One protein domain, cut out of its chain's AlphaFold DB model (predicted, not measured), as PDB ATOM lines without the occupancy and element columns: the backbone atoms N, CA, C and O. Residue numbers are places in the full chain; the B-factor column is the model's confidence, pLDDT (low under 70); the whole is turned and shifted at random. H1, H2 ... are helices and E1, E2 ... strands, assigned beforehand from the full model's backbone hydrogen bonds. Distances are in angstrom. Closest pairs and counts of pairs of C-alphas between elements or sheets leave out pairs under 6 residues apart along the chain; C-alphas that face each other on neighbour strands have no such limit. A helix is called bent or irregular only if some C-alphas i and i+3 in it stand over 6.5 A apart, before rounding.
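What this domain is: This is residues 39 to 154 of the 157 residues of an uncharacterized protein of Tissierellia bacterium (UniProt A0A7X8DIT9). A compact body of crossed helices has residues 127 to 142 of H5 in its core, with H2 crossing them and H4 packed on them; the far end of H5, residues 144 to 152, sticks out as an arm. H1 folds back on H2 as a helical hairpin, and a small strand hairpin, E1 and E2, sits beside H3. The printed part has 116 residues, mostly helix, in the order H1 H2 E1 E2 H3 H4 H5, with E1 and E2 antiparallel. The whole is compact, with a radius of gyration of the C-alphas of 14.5 A and spans of 47 by 33 by 30 A.

How they stand to each other: H1, residues 39 to 53, touches H2, residues 61 to 80, opposite ways at a steep tilt of 42 degrees; the closest C-alphas, of Tyr 47 and Lys 72, are 6.5 A apart. E1, residues 83 to 86, and E2, residues 89 to 92, form a hairpin, with N 84 and O 91 within hydrogen-bond range at 2.9 A. H3, residues 93 to 100, only just touches H2, with 3 pairs of C-alphas within 8 A, the closest being Ile 78 and Val 93 at 5.7 A. H4, residues 105 to 121, touches H5, residues 127 to 152, at a steep tilt of 65 degrees; the closest C-alphas, of Ala 111 and Leu 134, are 5.1 A apart. H2 touches H5 about perpendicular, at 87 degrees, with the C-alphas of Ala 70 and Lys 132 closest at 4.9 A. Every O i to N i+4 pair is within hydrogen-bond range in H1, H3 and H4, but 14 of 16 in H2 and 19 of 22 in H5.

Where its parts are: H1 begins at C-alpha 39, (127.872, 135.947, 151.151), and is 21.3 A long. H2 is 29.7 A long and irregular: C-alphas 62 and 65 are 7.3 A apart. E1 measures 9.5 A, E2 10.0 A, H3 10.3 A and H4 24.8 A. H5, 34.8 A long, has a kink of 35 degrees near residue 138 and ends at C-alpha 152, (90.981, 158.307, 167.924).

The domain as a whole: The C-alphas farthest apart, of Tyr 40 and Gly 154, are 48.0 A apart. The printed part has no cut, no link is long, and no printed residue is under 70 in pLDDT.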
ATOM      1  N   ALA A  39     128.769 134.854 151.516       80.94
ATOM      2  CA  ALA A  39     127.872 135.947 151.151       80.94
ATOM      3  C   ALA A  39     126.511 135.438 150.647       80.94
ATOM      4  O   ALA A  39     125.465 135.918 151.091       80.94
ATOM      5  N   TYR A  40     126.514 134.432 149.770       83.69
ATOM      6  CA  TYR A  40     125.292 133.793 149.280       83.69
ATOM      7  C   TYR A  40     124.513 133.108 150.409       83.69
ATOM      8  O   TYR A  40     123.295 133.278 150.519       83.69
ATOM      9  N   ASP A  41     125.214 132.401 151.294       89.19
ATOM     10  CA  ASP A  41     124.603 131.726 152.441       89.19
ATOM     11  C   ASP A  41     123.963 132.725 153.412       89.19
ATOM     12  O   ASP A  41     122.833 132.516 153.866       89.19
ATOM     13  N   LYS A  42     124.638 133.851 153.681       89.06
ATOM     14  CA  LYS A  42     124.110 134.934 154.520       89.06
ATOM     15  C   LYS A  42     122.857 135.564 153.907       89.06
ATOM     16  O   LYS A  42     121.861 135.742 154.613       89.06
ATOM     17  N   LEU A  43     122.874 135.847 152.604       90.81
ATOM     18  CA  LEU A  43     121.719 136.394 151.887       90.81
ATOM     19  C   LEU A  43     120.531 135.428 151.934       90.81
ATOM     20  O   LEU A  43     119.414 135.826 152.268       90.81
ATOM     21  N   ASN A  44     120.768 134.143 151.669       92.69
ATOM     22  CA  ASN A  44     119.729 133.119 151.718       92.69
ATOM     23  C   ASN A  44     119.182 132.894 153.131       92.69
ATOM     24  O   ASN A  44     117.983 132.657 153.297       92.69
ATOM     25  N   ALA A  45     120.026 132.967 154.161       94.38
ATOM     26  CA  ALA A  45     119.582 132.904 155.548       94.38
ATOM     27  C   ALA A  45     118.669 134.091 155.894       94.38
ATOM     28  O   ALA A  45     117.576 133.884 156.426       94.38
ATOM     29  N   ARG A  46     119.069 135.316 155.524       93.44
ATOM     30  CA  ARG A  46     118.260 136.534 155.696       93.44
ATOM     31  C   ARG A  46     116.919 136.421 154.972       93.44
ATOM     32  O   ARG A  46     115.879 136.679 155.571       93.44
ATOM     33  N   TYR A  47     116.939 135.981 153.718       96.00
ATOM     34  CA  TYR A  47     115.739 135.790 152.910       96.00
ATOM     35  C   TYR A  47     114.766 134.793 153.543       96.00
ATOM     36  O   TYR A  47     113.606 135.134 153.765       96.00
ATOM     37  N   ARG A  48     115.237 133.598 153.923       96.56
ATOM     38  CA  ARG A  48     114.397 132.586 154.589       96.56
ATOM     39  C   ARG A  48     113.818 133.088 155.909       96.56
ATOM     40  O   ARG A  48     112.643 132.854 156.170       96.56
ATOM     41  N   LYS A  49     114.612 133.806 156.713       96.81
ATOM     42  CA  LYS A  49     114.147 134.409 157.971       96.81
ATOM     43  C   LYS A  49     112.984 135.375 157.732       96.81
ATOM     44  O   LYS A  49     111.994 135.313 158.454       96.81
ATOM     45  N   ILE A  50     113.088 136.228 156.712       96.31
ATOM     46  CA  ILE A  50     112.026 137.180 156.366       96.31
ATOM     47  C   ILE A  50     110.787 136.443 155.844       96.31
ATOM     48  O   ILE A  50     109.692 136.720 156.317       96.31
ATOM     49  N   LEU A  51     110.930 135.470 154.935       97.12
ATOM     50  CA  LEU A  51     109.774 134.702 154.446       97.12
ATOM     51  C   LEU A  51     109.024 133.989 155.578       97.12
ATOM     52  O   LEU A  51     107.797 133.912 155.542       97.12
ATOM     53  N   HIS A  52     109.757 133.484 156.572       97.00
ATOM     54  CA  HIS A  52     109.169 132.872 157.757       97.00
ATOM     55  C   HIS A  52     108.416 133.900 158.611       97.00
ATOM     56  O   HIS A  52     107.271 133.655 158.968       97.00
ATOM     57  N   ALA A  53     109.020 135.057 158.911       96.56
ATOM     58  CA  ALA A  53     108.364 136.129 159.674       96.56
ATOM     59  C   ALA A  53     107.103 136.670 158.975       96.56
ATOM     60  O   ALA A  53     106.127 137.038 159.621       96.56
ATOM     61  N   CYS A  54     107.114 136.686 157.644       96.69
ATOM     62  CA  CYS A  54     105.980 137.073 156.819       96.69
ATOM     63  C   CYS A  54     104.886 136.003 156.710       96.69
ATOM     64  O   CYS A  54     103.873 136.267 156.067       96.69
ATOM     65  N   GLU A  55     105.109 134.798 157.247       96.38
ATOM     66  CA  GLU A  55     104.200 133.653 157.134       96.38
ATOM     67  C   GLU A  55     103.686 133.460 155.698       96.38
ATOM     68  O   GLU A  55     102.493 133.312 155.449       96.38
ATOM     69  N   ILE A  56     104.588 133.481 154.710       96.19
ATOM     70  CA  ILE A  56     104.210 133.504 153.282       96.19
ATOM     71  C   ILE A  56     103.289 132.338 152.884       96.19
ATOM     72  O   ILE A  56     102.471 132.478 151.976       96.19
ATOM     73  N   GLY A  57     103.372 131.204 153.586       94.44
ATOM     74  CA  GLY A  57     102.470 130.065 153.403       94.44
ATOM     75  C   GLY A  57     100.997 130.343 153.739       94.44
ATOM     76  O   GLY A  57     100.143 129.592 153.284       94.44
ATOM     77  N   ALA A  58     100.682 131.409 154.478       95.06
ATOM     78  CA  ALA A  58      99.319 131.838 154.798       95.06
ATOM     79  C   ALA A  58      98.750 132.857 153.790       95.06
ATOM     80  O   ALA A  58      97.544 133.086 153.751       95.06
ATOM     81  N   ILE A  59      99.592 133.445 152.935       95.94
ATOM     82  CA  ILE A  59      99.153 134.379 151.890       95.94
ATOM     83  C   ILE A  59      98.440 133.618 150.759       95.94
ATOM     84  O   ILE A  59      98.722 132.445 150.518       95.94
ATOM     85  N   ASP A  60      97.538 134.285 150.035       95.19
ATOM     86  CA  ASP A  60      96.897 133.768 148.813       95.19
ATOM     87  C   ASP A  60      97.952 133.223 147.834       95.19
ATOM     88  O   ASP A  60      98.878 133.935 147.427       95.19
ATOM     89  N   GLU A  61      97.808 131.944 147.479       96.69
ATOM     90  CA  GLU A  61      98.786 131.161 146.719       96.69
ATOM     91  C   GLU A  61      99.228 131.852 145.428       96.69
ATOM     92  O   GLU A  61     100.421 131.878 145.114       96.69
ATOM     93  N   ARG A  62      98.294 132.525 144.747       96.06
ATOM     94  CA  ARG A  62      98.533 133.232 143.480       96.06
ATOM     95  C   ARG A  62      99.563 134.357 143.596       96.06
ATOM     96  O   ARG A  62     100.160 134.747 142.599       96.06
ATOM     97  N   TYR A  63      99.775 134.888 144.800       96.12
ATOM     98  CA  TYR A  63     100.671 136.020 145.045       96.12
ATOM     99  C   TYR A  63     101.973 135.615 145.738       96.12
ATOM    100  O   TYR A  63     102.935 136.384 145.697       96.12
ATOM    101  N   ARG A  64     102.054 134.414 146.332       96.00
ATOM    102  CA  ARG A  64     103.222 133.964 147.114       96.00
ATOM    103  C   ARG A  64     104.529 134.084 146.339       96.00
ATOM    104  O   ARG A  64     105.501 134.625 146.868       96.00
ATOM    105  N   GLY A  65     104.548 133.622 145.088       96.38
ATOM    106  CA  GLY A  65     105.735 133.681 144.230       96.38
ATOM    107  C   GLY A  65     106.183 135.116 143.950       96.38
ATOM    108  O   GLY A  65     107.350 135.452 144.145       96.38
ATOM    109  N   ALA A  66     105.244 135.989 143.579       95.94
ATOM    110  CA  ALA A  66     105.532 137.389 143.278       95.94
ATOM    111  C   ALA A  66     106.038 138.162 144.509       95.94
ATOM    112  O   ALA A  66     106.990 138.932 144.400       95.94
ATOM    113  N   ILE A  67     105.452 137.920 145.684       96.88
ATOM    114  CA  ILE A  67     105.878 138.529 146.954       96.88
ATOM    115  C   ILE A  67     107.267 138.043 147.343       96.88
ATOM    116  O   ILE A  67     108.139 138.851 147.653       96.88
ATOM    117  N   SER A  68     107.488 136.728 147.294       96.88
ATOM    118  CA  SER A  68     108.783 136.118 147.596       96.88
ATOM    119  C   SER A  68     109.874 136.724 146.711       96.88
ATOM    120  O   SER A  68     110.926 137.144 147.191       96.88
ATOM    121  N   HIS A  69     109.582 136.885 145.419       96.50
ATOM    122  CA  HIS A  69     110.494 137.527 144.486       96.50
ATOM    123  C   HIS A  69     110.720 139.016 144.800       96.50
ATOM    124  O   HIS A  69     111.866 139.460 144.824       96.50
ATOM    125  N   ALA A  70     109.671 139.780 145.117       96.81
ATOM    126  CA  ALA A  70     109.797 141.188 145.500       96.81
ATOM    127  C   ALA A  70     110.643 141.380 146.777       96.81
ATOM    128  O   ALA A  70     111.501 142.262 146.812       96.81
ATOM    129  N   ILE A  71     110.467 140.522 147.789       96.69
ATOM    130  CA  ILE A  71     111.293 140.512 149.008       96.69
ATOM    131  C   ILE A  71     112.748 140.189 148.660       96.69
ATOM    132  O   ILE A  71     113.657 140.873 149.128       96.69
ATOM    133  N   LYS A  72     112.990 139.179 147.813       95.56
ATOM    134  CA  LYS A  72     114.347 138.824 147.374       95.56
ATOM    135  C   LYS A  72     115.033 139.996 146.669       95.56
ATOM    136  O   LYS A  72     116.207 140.244 146.923       95.56
ATOM    137  N   LEU A  73     114.306 140.722 145.818       94.19
ATOM    138  CA  LEU A  73     114.823 141.912 145.140       94.19
ATOM    139  C   LEU A  73     115.152 143.039 146.123       94.19
ATOM    140  O   LEU A  73     116.224 143.615 146.003       94.19
ATOM    141  N   LEU A  74     114.308 143.307 147.127       94.06
ATOM    142  CA  LEU A  74     114.635 144.289 148.173       94.06
ATOM    143  C   LEU A  74     115.929 143.940 148.910       94.06
ATOM    144  O   LEU A  74     116.765 144.810 149.121       94.06
ATOM    145  N   ILE A  75     116.112 142.667 149.272       94.50
ATOM    146  CA  ILE A  75     117.341 142.216 149.935       94.50
ATOM    147  C   ILE A  75     118.545 142.413 149.012       94.50
ATOM    148  O   ILE A  75     119.574 142.903 149.453       94.50
ATOM    149  N   LEU A  76     118.429 142.056 147.731       92.75
ATOM    150  CA  LEU A  76     119.517 142.237 146.769       92.75
ATOM    151  C   LEU A  76     119.878 143.711 146.560       92.75
ATOM    152  O   LEU A  76     121.062 144.016 146.459       92.75
ATOM    153  N   ASP A  77     118.884 144.599 146.512       92.00
ATOM    154  CA  ASP A  77     119.105 146.042 146.403       92.00
ATOM    155  C   ASP A  77     119.836 146.580 147.651       92.00
ATOM    156  O   ASP A  77     120.755 147.384 147.521       92.00
ATOM    157  N   ILE A  78     119.500 146.083 148.853       91.75
ATOM    158  CA  ILE A  78     120.200 146.432 150.106       91.75
ATOM    159  C   ILE A  78     121.681 146.056 150.062       91.75
ATOM    160  O   ILE A  78     122.526 146.811 150.531       91.75
ATOM    161  N   GLU A  79     122.019 144.890 149.517       88.81
ATOM    162  CA  GLU A  79     123.413 144.432 149.503       88.81
ATOM    163  C   GLU A  79     124.259 145.133 148.423       88.81
ATOM    164  O   GLU A  79     125.488 145.105 148.494       88.81
ATOM    165  N   LYS A  80     123.629 145.734 147.404       89.06
ATOM    166  CA  LYS A  80     124.322 146.290 146.230       89.06
ATOM    167  C   LYS A  80     124.429 147.808 146.227       89.06
ATOM    168  O   LYS A  80     125.424 148.331 145.729       89.06
ATOM    169  N   ASP A  81     123.431 148.502 146.763       87.38
ATOM    170  CA  ASP A  81     123.293 149.944 146.602       87.38
ATOM    171  C   ASP A  81     123.341 150.683 147.943       87.38
ATOM    172  O   ASP A  81     122.824 150.238 148.963       87.38
ATOM    173  N   SER A  82     123.906 151.894 147.940       87.88
ATOM    174  CA  SER A  82     123.845 152.786 149.111       87.88
ATOM    175  C   SER A  82     122.459 153.417 149.305       87.88
ATOM    176  O   SER A  82     122.117 153.876 150.401       87.88
ATOM    177  N   ARG A  83     121.650 153.458 148.237       93.50
ATOM    178  CA  ARG A  83     120.290 154.007 148.207       93.50
ATOM    179  C   ARG A  83     119.424 153.185 147.264       93.50
ATOM    180  O   ARG A  83     119.826 152.915 146.140       93.50
ATOM    181  N   ILE A  84     118.200 152.891 147.681       92.94
ATOM    182  CA  ILE A  84     117.272 152.043 146.931       92.94
ATOM    183  C   ILE A  84     116.170 152.908 146.334       92.94
ATOM    184  O   ILE A  84     115.569 153.734 147.027       92.94
ATOM    185  N   LYS A  85     115.882 152.707 145.044       91.12
ATOM    186  CA  LYS A  85     114.736 153.339 144.386       91.12
ATOM    187  C   LYS A  85     113.443 152.600 144.738       91.12
ATOM    188  O   LYS A  85     113.272 151.429 144.387       91.12
ATOM    189  N   LEU A  86     112.520 153.308 145.382       90.25
ATOM    190  CA  LEU A  86     111.206 152.822 145.799       90.25
ATOM    191  C   LEU A  86     110.139 153.795 145.289       90.25
ATOM    192  O   LEU A  86     109.926 154.871 145.844       90.25
ATOM    193  N   GLY A  87     109.502 153.424 144.176       87.69
ATOM    194  CA  GLY A  87     108.628 154.321 143.424       87.69
ATOM    195  C   GLY A  87     109.438 155.481 142.851       87.69
ATOM    196  O   GLY A  87     110.430 155.261 142.150       87.69
ATOM    197  N   ASP A  88     109.034 156.699 143.197       88.25
ATOM    198  CA  ASP A  88     109.707 157.933 142.777       88.25
ATOM    199  C   ASP A  88     110.764 158.415 143.785       88.25
ATOM    200  O   ASP A  88     111.469 159.390 143.531       88.25
ATOM    201  N   ASN A  89     110.922 157.710 144.910       89.31
ATOM    202  CA  ASN A  89     111.823 158.095 145.991       89.31
ATOM    203  C   ASN A  89     113.106 157.255 146.005       89.31
ATOM    204  O   ASN A  89     113.114 156.086 145.615       89.31
ATOM    205  N   TYR A  90     114.182 157.843 146.529       93.44
ATOM    206  CA  TYR A  90     115.434 157.147 146.829       93.44
ATOM    207  C   TYR A  90     115.667 157.123 148.334       93.44
ATOM    208  O   TYR A  90     115.991 158.158 148.926       93.44
ATOM    209  N   VAL A  91     115.566 155.945 148.939       93.62
ATOM    210  CA  VAL A  91     115.670 155.760 150.391       93.62
ATOM    211  C   VAL A  91     117.066 155.234 150.753       93.62
ATOM    212  O   VAL A  91     117.555 154.328 150.073       93.62
ATOM    213  N   PRO A  92     117.745 155.782 151.779       96.06
ATOM    214  CA  PRO A  92     119.028 155.255 152.247       96.06
ATOM    215  C   PRO A  92     118.927 153.798 152.701       96.06
ATOM    216  O   PRO A  92     117.970 153.420 153.378       96.06
ATOM    217  N   VAL A  93     119.941 152.995 152.378       95.06
ATOM    218  CA  VAL A  93     119.928 151.552 152.653       95.06
ATOM    219  C   VAL A  93     119.751 151.220 154.135       95.06
ATOM    220  O   VAL A  93     119.013 150.299 154.463       95.06
ATOM    221  N   GLN A  94     120.334 152.011 155.040       94.31
ATOM    222  CA  GLN A  94     120.230 151.774 156.484       94.31
ATOM    223  C   GLN A  94     118.787 151.911 156.987       94.31
ATOM    224  O   GLN A  94     118.380 151.219 157.919       94.31
ATOM    225  N   VAL A  95     118.007 152.799 156.361       93.50
ATOM    226  CA  VAL A  95     116.586 152.988 156.677       93.50
ATOM    227  C   VAL A  95     115.793 151.788 156.175       93.50
ATOM    228  O   VAL A  95     115.079 151.164 156.954       93.50
ATOM    229  N   VAL A  96     115.991 151.399 154.909       93.56
ATOM    230  CA  VAL A  96     115.293 150.243 154.327       93.56
ATOM    231  C   VAL A  96     115.625 148.958 155.084       93.56
ATOM    232  O   VAL A  96     114.734 148.168 155.372       93.56
ATOM    233  N   GLU A  97     116.884 148.755 155.462       92.94
ATOM    234  CA  GLU A  97     117.317 147.597 156.237       92.94
ATOM    235  C   GLU A  97     116.644 147.523 157.612       92.94
ATOM    236  O   GLU A  97     116.170 146.450 157.999       92.94
ATOM    237  N   LYS A  98     116.555 148.654 158.322       93.06
ATOM    238  CA  LYS A  98     115.842 148.741 159.600       93.06
ATOM    239  C   LYS A  98     114.354 148.431 159.425       93.06
ATOM    240  O   LYS A  98     113.812 147.626 160.180       93.06
ATOM    241  N   ASP A  99     113.715 149.033 158.427       92.62
ATOM    242  CA  ASP A  99     112.286 148.859 158.158       92.62
ATOM    243  C   ASP A  99     111.965 147.419 157.748       92.62
ATOM    244  O   ASP A  99     111.006 146.830 158.241       92.62
ATOM    245  N   MET A 100     112.807 146.793 156.920       92.69
ATOM    246  CA  MET A 100     112.640 145.390 156.529       92.69
ATOM    247  C   MET A 100     112.684 144.422 157.714       92.69
ATOM    248  O   MET A 100     112.122 143.331 157.623       92.69
ATOM    249  N   GLY A 101     113.309 144.806 158.830       92.06
ATOM    250  CA  GLY A 101     113.261 144.047 160.079       92.06
ATOM    251  C   GLY A 101     111.867 143.971 160.714       92.06
ATOM    252  O   GLY A 101     111.642 143.097 161.546       92.06
ATOM    253  N   LYS A 102     110.938 144.849 160.317       93.19
ATOM    254  CA  LYS A 102     109.558 144.916 160.823       93.19
ATOM    255  C   LYS A 102     108.566 144.082 160.005       93.19
ATOM    256  O   LYS A 102     107.409 143.957 160.404       93.19
ATOM    257  N   LEU A 103     108.994 143.535 158.864       95.00
ATOM    258  CA  LEU A 103     108.130 142.753 157.983       95.00
ATOM    259  C   LEU A 103     107.537 141.549 158.716       95.00
ATOM    260  O   LEU A 103     108.252 140.741 159.309       95.00
ATOM    261  N   ASN A 104     106.219 141.426 158.624       95.56
ATOM    262  CA  ASN A 104     105.454 140.317 159.167       95.56
ATOM    263  C   ASN A 104     104.247 140.008 158.266       95.56
ATOM    264  O   ASN A 104     104.038 140.658 157.234       95.56
ATOM    265  N   PHE A 105     103.455 139.008 158.655       95.44
ATOM    266  CA  PHE A 105     102.252 138.597 157.934       95.44
ATOM    267  C   PHE A 105     101.317 139.768 157.599       95.44
ATOM    268  O   PHE A 105     100.932 139.929 156.440       95.44
ATOM    269  N   PHE A 106     100.992 140.625 158.573       93.81
ATOM    270  CA  PHE A 106     100.055 141.735 158.379       93.81
ATOM    271  C   PHE A 106     100.568 142.743 157.354       93.81
ATOM    272  O   PHE A 106      99.807 143.190 156.498       93.81
ATOM    273  N   THR A 107     101.869 143.043 157.377       95.94
ATOM    274  CA  THR A 107     102.493 143.939 156.397       95.94
ATOM    275  C   THR A 107     102.364 143.407 154.975       95.94
ATOM    276  O   THR A 107     101.998 144.145 154.059       95.94
ATOM    277  N   ILE A 108     102.628 142.114 154.779       97.31
ATOM    278  CA  ILE A 108     102.503 141.481 153.464       97.31
ATOM    279  C   ILE A 108     101.039 141.386 153.037       97.31
ATOM    280  O   ILE A 108     100.719 141.686 151.887       97.31
ATOM    281  N   GLN A 109     100.142 141.016 153.948       95.94
ATOM    282  CA  GLN A 109      98.715 140.917 153.665       95.94
ATOM    283  C   GLN A 109      98.132 142.271 153.239       95.94
ATOM    284  O   GLN A 109      97.380 142.335 152.262       95.94
ATOM    285  N   HIS A 110      98.522 143.358 153.911       95.88
ATOM    286  CA  HIS A 110      98.139 144.722 153.545       95.88
ATOM    287  C   HIS A 110      98.637 145.098 152.144       95.88
ATOM    288  O   HIS A 110      97.846 145.521 151.296       95.88
ATOM    289  N   ALA A 111      99.915 144.834 151.849       96.94
ATOM    290  CA  ALA A 111     100.495 145.075 150.527       96.94
ATOM    291  C   ALA A 111      99.751 144.313 149.413       96.94
ATOM    292  O   ALA A 111      99.476 144.866 148.345       96.94
ATOM    293  N   VAL A 112      99.390 143.048 149.661       97.19
ATOM    294  CA  VAL A 112      98.633 142.210 148.717       97.19
ATOM    295  C   VAL A 112      97.224 142.744 148.499       97.19
ATOM    296  O   VAL A 112      96.766 142.795 147.358       97.19
ATOM    297  N   ASN A 113      96.538 143.161 149.561       96.25
ATOM    298  CA  ASN A 113      95.192 143.720 149.457       96.25
ATOM    299  C   ASN A 113      95.191 145.004 148.615       96.25
ATOM    300  O   ASN A 113      94.386 145.128 147.690       96.25
ATOM    301  N   LYS A 114      96.164 145.898 148.836       95.94
ATOM    302  CA  LYS A 114      96.357 147.083 147.988       95.94
ATOM    303  C   LYS A 114      96.672 146.721 146.542       95.94
ATOM    304  O   LYS A 114      96.129 147.321 145.615       95.94
ATOM    305  N   PHE A 115      97.529 145.726 146.323       96.44
ATOM    306  CA  PHE A 115      97.839 145.263 144.973       96.44
ATOM    307  C   PHE A 115      96.580 144.765 144.251       96.44
ATOM    308  O   PHE A 115      96.335 145.161 143.110       96.44
ATOM    309  N   LYS A 116      95.757 143.950 144.923       95.69
ATOM    310  CA  LYS A 116      94.472 143.453 144.411       95.69
ATOM    311  C   LYS A 116      93.555 144.607 144.015       95.69
ATOM    312  O   LYS A 116      93.122 144.654 142.866       95.69
ATOM    313  N   GLU A 117      93.342 145.569 144.911       95.38
ATOM    314  CA  GLU A 117      92.497 146.739 144.644       95.38
ATOM    315  C   GLU A 117      92.964 147.514 143.402       95.38
ATOM    316  O   GLU A 117      92.173 147.823 142.509       95.38
ATOM    317  N   ILE A 118      94.264 147.802 143.312       94.75
ATOM    318  CA  ILE A 118      94.817 148.626 142.234       94.75
ATOM    319  C   ILE A 118      94.819 147.868 140.907       94.75
ATOM    320  O   ILE A 118      94.458 148.440 139.878       94.75
ATOM    321  N   SER A 119      95.194 146.588 140.924       93.56
ATOM    322  CA  SER A 119      95.194 145.732 139.732       93.56
ATOM    323  C   SER A 119      93.792 145.516 139.157       93.56
ATOM    324  O   SER A 119      93.653 145.399 137.944       93.56
ATOM    325  N   GLY A 120      92.753 145.549 140.001       92.62
ATOM    326  CA  GLY A 120      91.358 145.496 139.559       92.62
ATOM    327  C   GLY A 120      90.876 146.771 138.862       92.62
ATOM    328  O   GLY A 120      89.904 146.727 138.115       92.62
ATOM    329  N   ARG A 121      91.550 147.910 139.071       94.12
ATOM    330  CA  ARG A 121      91.178 149.204 138.469       94.12
ATOM    331  C   ARG A 121      92.029 149.591 137.269       94.12
ATOM    332  O   ARG A 121      91.572 150.334 136.407       94.12
ATOM    333  N   ARG A 122      93.289 149.156 137.230       93.00
ATOM    334  CA  ARG A 122      94.230 149.526 136.170       93.00
ATOM    335  C   ARG A 122      95.271 148.446 135.938       93.00
ATOM    336  O   ARG A 122      95.725 147.775 136.862       93.00
ATOM    337  N   ARG A 123      95.746 148.363 134.694       93.12
ATOM    338  CA  ARG A 123      96.872 147.498 134.346       93.12
ATOM    339  C   ARG A 123      98.159 148.005 135.001       93.12
ATOM    340  O   ARG A 123      98.552 149.156 134.821       93.12
ATOM    341  N   ILE A 124      98.854 147.113 135.699       93.44
ATOM    342  CA  ILE A 124     100.166 147.377 136.294       93.44
ATOM    343  C   ILE A 124     101.238 146.846 135.341       93.44
ATOM    344  O   ILE A 124     101.306 145.648 135.079       93.44
ATOM    345  N   ARG A 125     102.080 147.736 134.801       92.06
ATOM    346  CA  ARG A 125     103.089 147.376 133.787       92.06
ATOM    347  C   ARG A 125     104.190 146.462 134.331       92.06
ATOM    348  O   ARG A 125     104.628 145.567 133.621       92.06
ATOM    349  N   ASN A 126     104.631 146.692 135.569       92.69
ATOM    350  CA  ASN A 126     105.619 145.856 136.252       92.69
ATOM    351  C   ASN A 126     105.087 145.449 137.640       92.69
ATOM    352  O   ASN A 126     105.295 146.184 138.611       92.69
ATOM    353  N   PRO A 127     104.374 144.312 137.736       92.94
ATOM    354  CA  PRO A 127     103.747 143.855 138.974       92.94
ATOM    355  C   PRO A 127     104.721 143.661 140.135       92.94
ATOM    356  O   PRO A 127     104.435 144.097 141.244       92.94
ATOM    357  N   VAL A 128     105.887 143.058 139.881       93.88
ATOM    358  CA  VAL A 128     106.879 142.758 140.926       93.88
ATOM    359  C   VAL A 128     107.500 144.040 141.462       93.88
ATOM    360  O   VAL A 128     107.559 144.226 142.674       93.88
ATOM    361  N   ALA A 129     107.940 144.948 140.583       92.06
ATOM    362  CA  ALA A 129     108.502 146.222 141.027       92.06
ATOM    363  C   ALA A 129     107.466 147.046 141.799       92.06
ATOM    364  O   ALA A 129     107.811 147.711 142.770       92.06
ATOM    365  N   TYR A 130     106.194 146.969 141.404       94.94
ATOM    366  CA  TYR A 130     105.122 147.637 142.125       94.94
ATOM    367  C   TYR A 130     104.850 147.003 143.495       94.94
ATOM    368  O   TYR A 130     104.776 147.718 144.490       94.94
ATOM    369  N   LEU A 131     104.790 145.669 143.577       95.69
ATOM    370  CA  LEU A 131     104.699 144.935 144.844       95.69
ATOM    371  C   LEU A 131     105.859 145.275 145.777       95.69
ATOM    372  O   LEU A 131     105.638 145.464 146.965       95.69
ATOM    373  N   LYS A 132     107.074 145.420 145.241       95.06
ATOM    374  CA  LYS A 132     108.258 145.852 145.993       95.06
ATOM    375  C   LYS A 132     108.005 147.162 146.748       95.06
ATOM    376  O   LYS A 132     108.307 147.267 147.932       95.06
ATOM    377  N   VAL A 133     107.411 148.138 146.060       95.44
ATOM    378  CA  VAL A 133     107.052 149.443 146.634       95.44
ATOM    379  C   VAL A 133     105.921 149.303 147.649       95.44
ATOM    380  O   VAL A 133     106.017 149.861 148.736       95.44
ATOM    381  N   LEU A 134     104.876 148.533 147.330       96.56
ATOM    382  CA  LEU A 134     103.756 148.312 148.249       96.56
ATOM    383  C   LEU A 134     104.200 147.640 149.548       96.56
ATOM    384  O   LEU A 134     103.774 148.067 150.615       96.56
ATOM    385  N   ILE A 135     105.071 146.632 149.472       96.25
ATOM    386  CA  ILE A 135     105.621 145.936 150.642       96.25
ATOM    387  C   ILE A 135     106.369 146.920 151.539       96.25
ATOM    388  O   ILE A 135     106.116 146.945 152.740       96.25
ATOM    389  N   TYR A 136     107.244 147.752 150.967       95.06
ATOM    390  CA  TYR A 136     107.979 148.744 151.750       95.06
ATOM    391  C   TYR A 136     107.045 149.778 152.392       95.06
ATOM    392  O   TYR A 136     107.113 150.010 153.595       95.06
ATOM    393  N   ASN A 137     106.127 150.356 151.614       94.06
ATOM    394  CA  ASN A 137     105.204 151.372 152.121       94.06
ATOM    395  C   ASN A 137     104.286 150.821 153.220       94.06
ATOM    396  O   ASN A 137     104.022 151.518 154.196       94.06
ATOM    397  N   SER A 138     103.858 149.561 153.098       95.06
ATOM    398  CA  SER A 138     102.972 148.908 154.070       95.06
ATOM    399  C   SER A 138     103.566 148.844 155.476       95.06
ATOM    400  O   SER A 138     102.810 148.799 156.442       95.06
ATOM    401  N   ILE A 139     104.898 148.848 155.608       91.81
ATOM    402  CA  ILE A 139     105.580 148.863 156.910       91.81
ATOM    403  C   ILE A 139     105.190 150.124 157.687       91.81
ATOM    404  O   ILE A 139     104.786 150.038 158.841       91.81
ATOM    405  N   ASN A 140     105.271 151.283 157.034       85.50
ATOM    406  CA  ASN A 140     105.008 152.574 157.668       85.50
ATOM    407  C   ASN A 140     103.509 152.878 157.749       85.50
ATOM    408  O   ASN A 140     103.053 153.476 158.717       85.50
ATOM    409  N   GLU A 141     102.732 152.460 156.749       88.50
ATOM    410  CA  GLU A 141     101.283 152.682 156.737       88.50
ATOM    411  C   GLU A 141     100.588 151.996 157.917       88.50
ATOM    412  O   GLU A 141      99.776 152.626 158.581       88.50
ATOM    413  N   LEU A 142     100.955 150.751 158.239       82.69
ATOM    414  CA  LEU A 142     100.360 150.046 159.377       82.69
ATOM    415  C   LEU A 142     100.734 150.665 160.732       82.69
ATOM    416  O   LEU A 142      99.922 150.639 161.653       82.69
ATOM    417  N   GLU A 143     101.935 151.238 160.865       76.38
ATOM    418  CA  GLU A 143     102.321 151.977 162.076       76.38
ATOM    419  C   GLU A 143     101.483 153.255 162.238       76.38
ATOM    420  O   GLU A 143     101.007 153.546 163.335       76.38
ATOM    421  N   ILE A 144     101.238 153.983 161.142       72.25
ATOM    422  CA  ILE A 144     100.402 155.194 161.132       72.25
ATOM    423  C   ILE A 144      98.926 154.856 161.395       72.25
ATOM    424  O   ILE A 144      98.253 155.554 162.154       72.25
ATOM    425  N   ASP A 145      98.410 153.779 160.802       71.19
ATOM    426  CA  ASP A 145      97.025 153.340 161.001       71.19
ATOM    427  C   ASP A 145      96.772 152.920 162.459       71.19
ATOM    428  O   ASP A 145      95.699 153.178 163.015       71.19
ATOM    429  N   MET A 146      97.777 152.328 163.113       74.06
ATOM    430  CA  MET A 146      97.724 152.003 164.537       74.06
ATOM    431  C   MET A 146      97.767 153.264 165.409       74.06
ATOM    432  O   MET A 146      96.878 153.434 166.240       74.06
ATOM    433  N   ASP A 147      98.733 154.169 165.206       73.44
ATOM    434  CA  ASP A 147      98.834 155.428 165.970       73.44
ATOM    435  C   ASP A 147      97.554 156.267 165.840       73.44
ATOM    436  O   ASP A 147      96.963 156.674 166.842       73.44
ATOM    437  N   SER A 148      97.053 156.436 164.614       71.81
ATOM    438  CA  SER A 148      95.813 157.176 164.364       71.81
ATOM    439  C   SER A 148      94.590 156.530 165.024       71.81
ATOM    440  O   SER A 148      93.711 157.245 165.512       71.81
ATOM    441  N   SER A 149      94.528 155.196 165.085       72.31
ATOM    442  CA  SER A 149      93.446 154.484 165.771       72.31
ATOM    443  C   SER A 149      93.528 154.640 167.288       72.31
ATOM    444  O   SER A 149      92.513 154.946 167.908       72.31
ATOM    445  N   LEU A 150      94.724 154.538 167.874       73.25
ATOM    446  CA  LEU A 150      94.934 154.719 169.314       73.25
ATOM    447  C   LEU A 150      94.612 156.149 169.775       73.25
ATOM    448  O   LEU A 150      93.975 156.320 170.815       73.25
ATOM    449  N   ARG A 151      94.978 157.168 168.982       81.12
ATOM    450  CA  ARG A 151      94.595 158.570 169.238       81.12
ATOM    451  C   ARG A 151      93.089 158.779 169.135       81.12
ATOM    452  O   ARG A 151      92.493 159.420 169.995       81.12
ATOM    453  N   ARG A 152      92.444 158.219 168.101       74.19
ATOM    454  CA  ARG A 152      90.981 158.307 167.924       74.19
ATOM    455  C   ARG A 152      90.226 157.661 169.088       74.19
ATOM    456  O   ARG A 152      89.163 158.145 169.461       74.19
ATOM    457  N   GLU A 153      90.762 156.578 169.637       87.19
ATOM    458  CA  GLU A 153      90.196 155.860 170.784       87.19
ATOM    459  C   GLU A 153      90.557 156.498 172.139       87.19
ATOM    460  O   GLU A 153      90.072 156.040 173.171       87.19
ATOM    461  N   GLY A 154      91.366 157.566 172.155       78.62
ATOM    462  CA  GLY A 154      91.778 158.268 173.374       78.62
ATOM    463  C   GLY A 154      92.697 157.445 174.281       78.62
ATOM    464  O   GLY A 154      92.763 157.700 175.481       78.62
TER     465      GLY A 154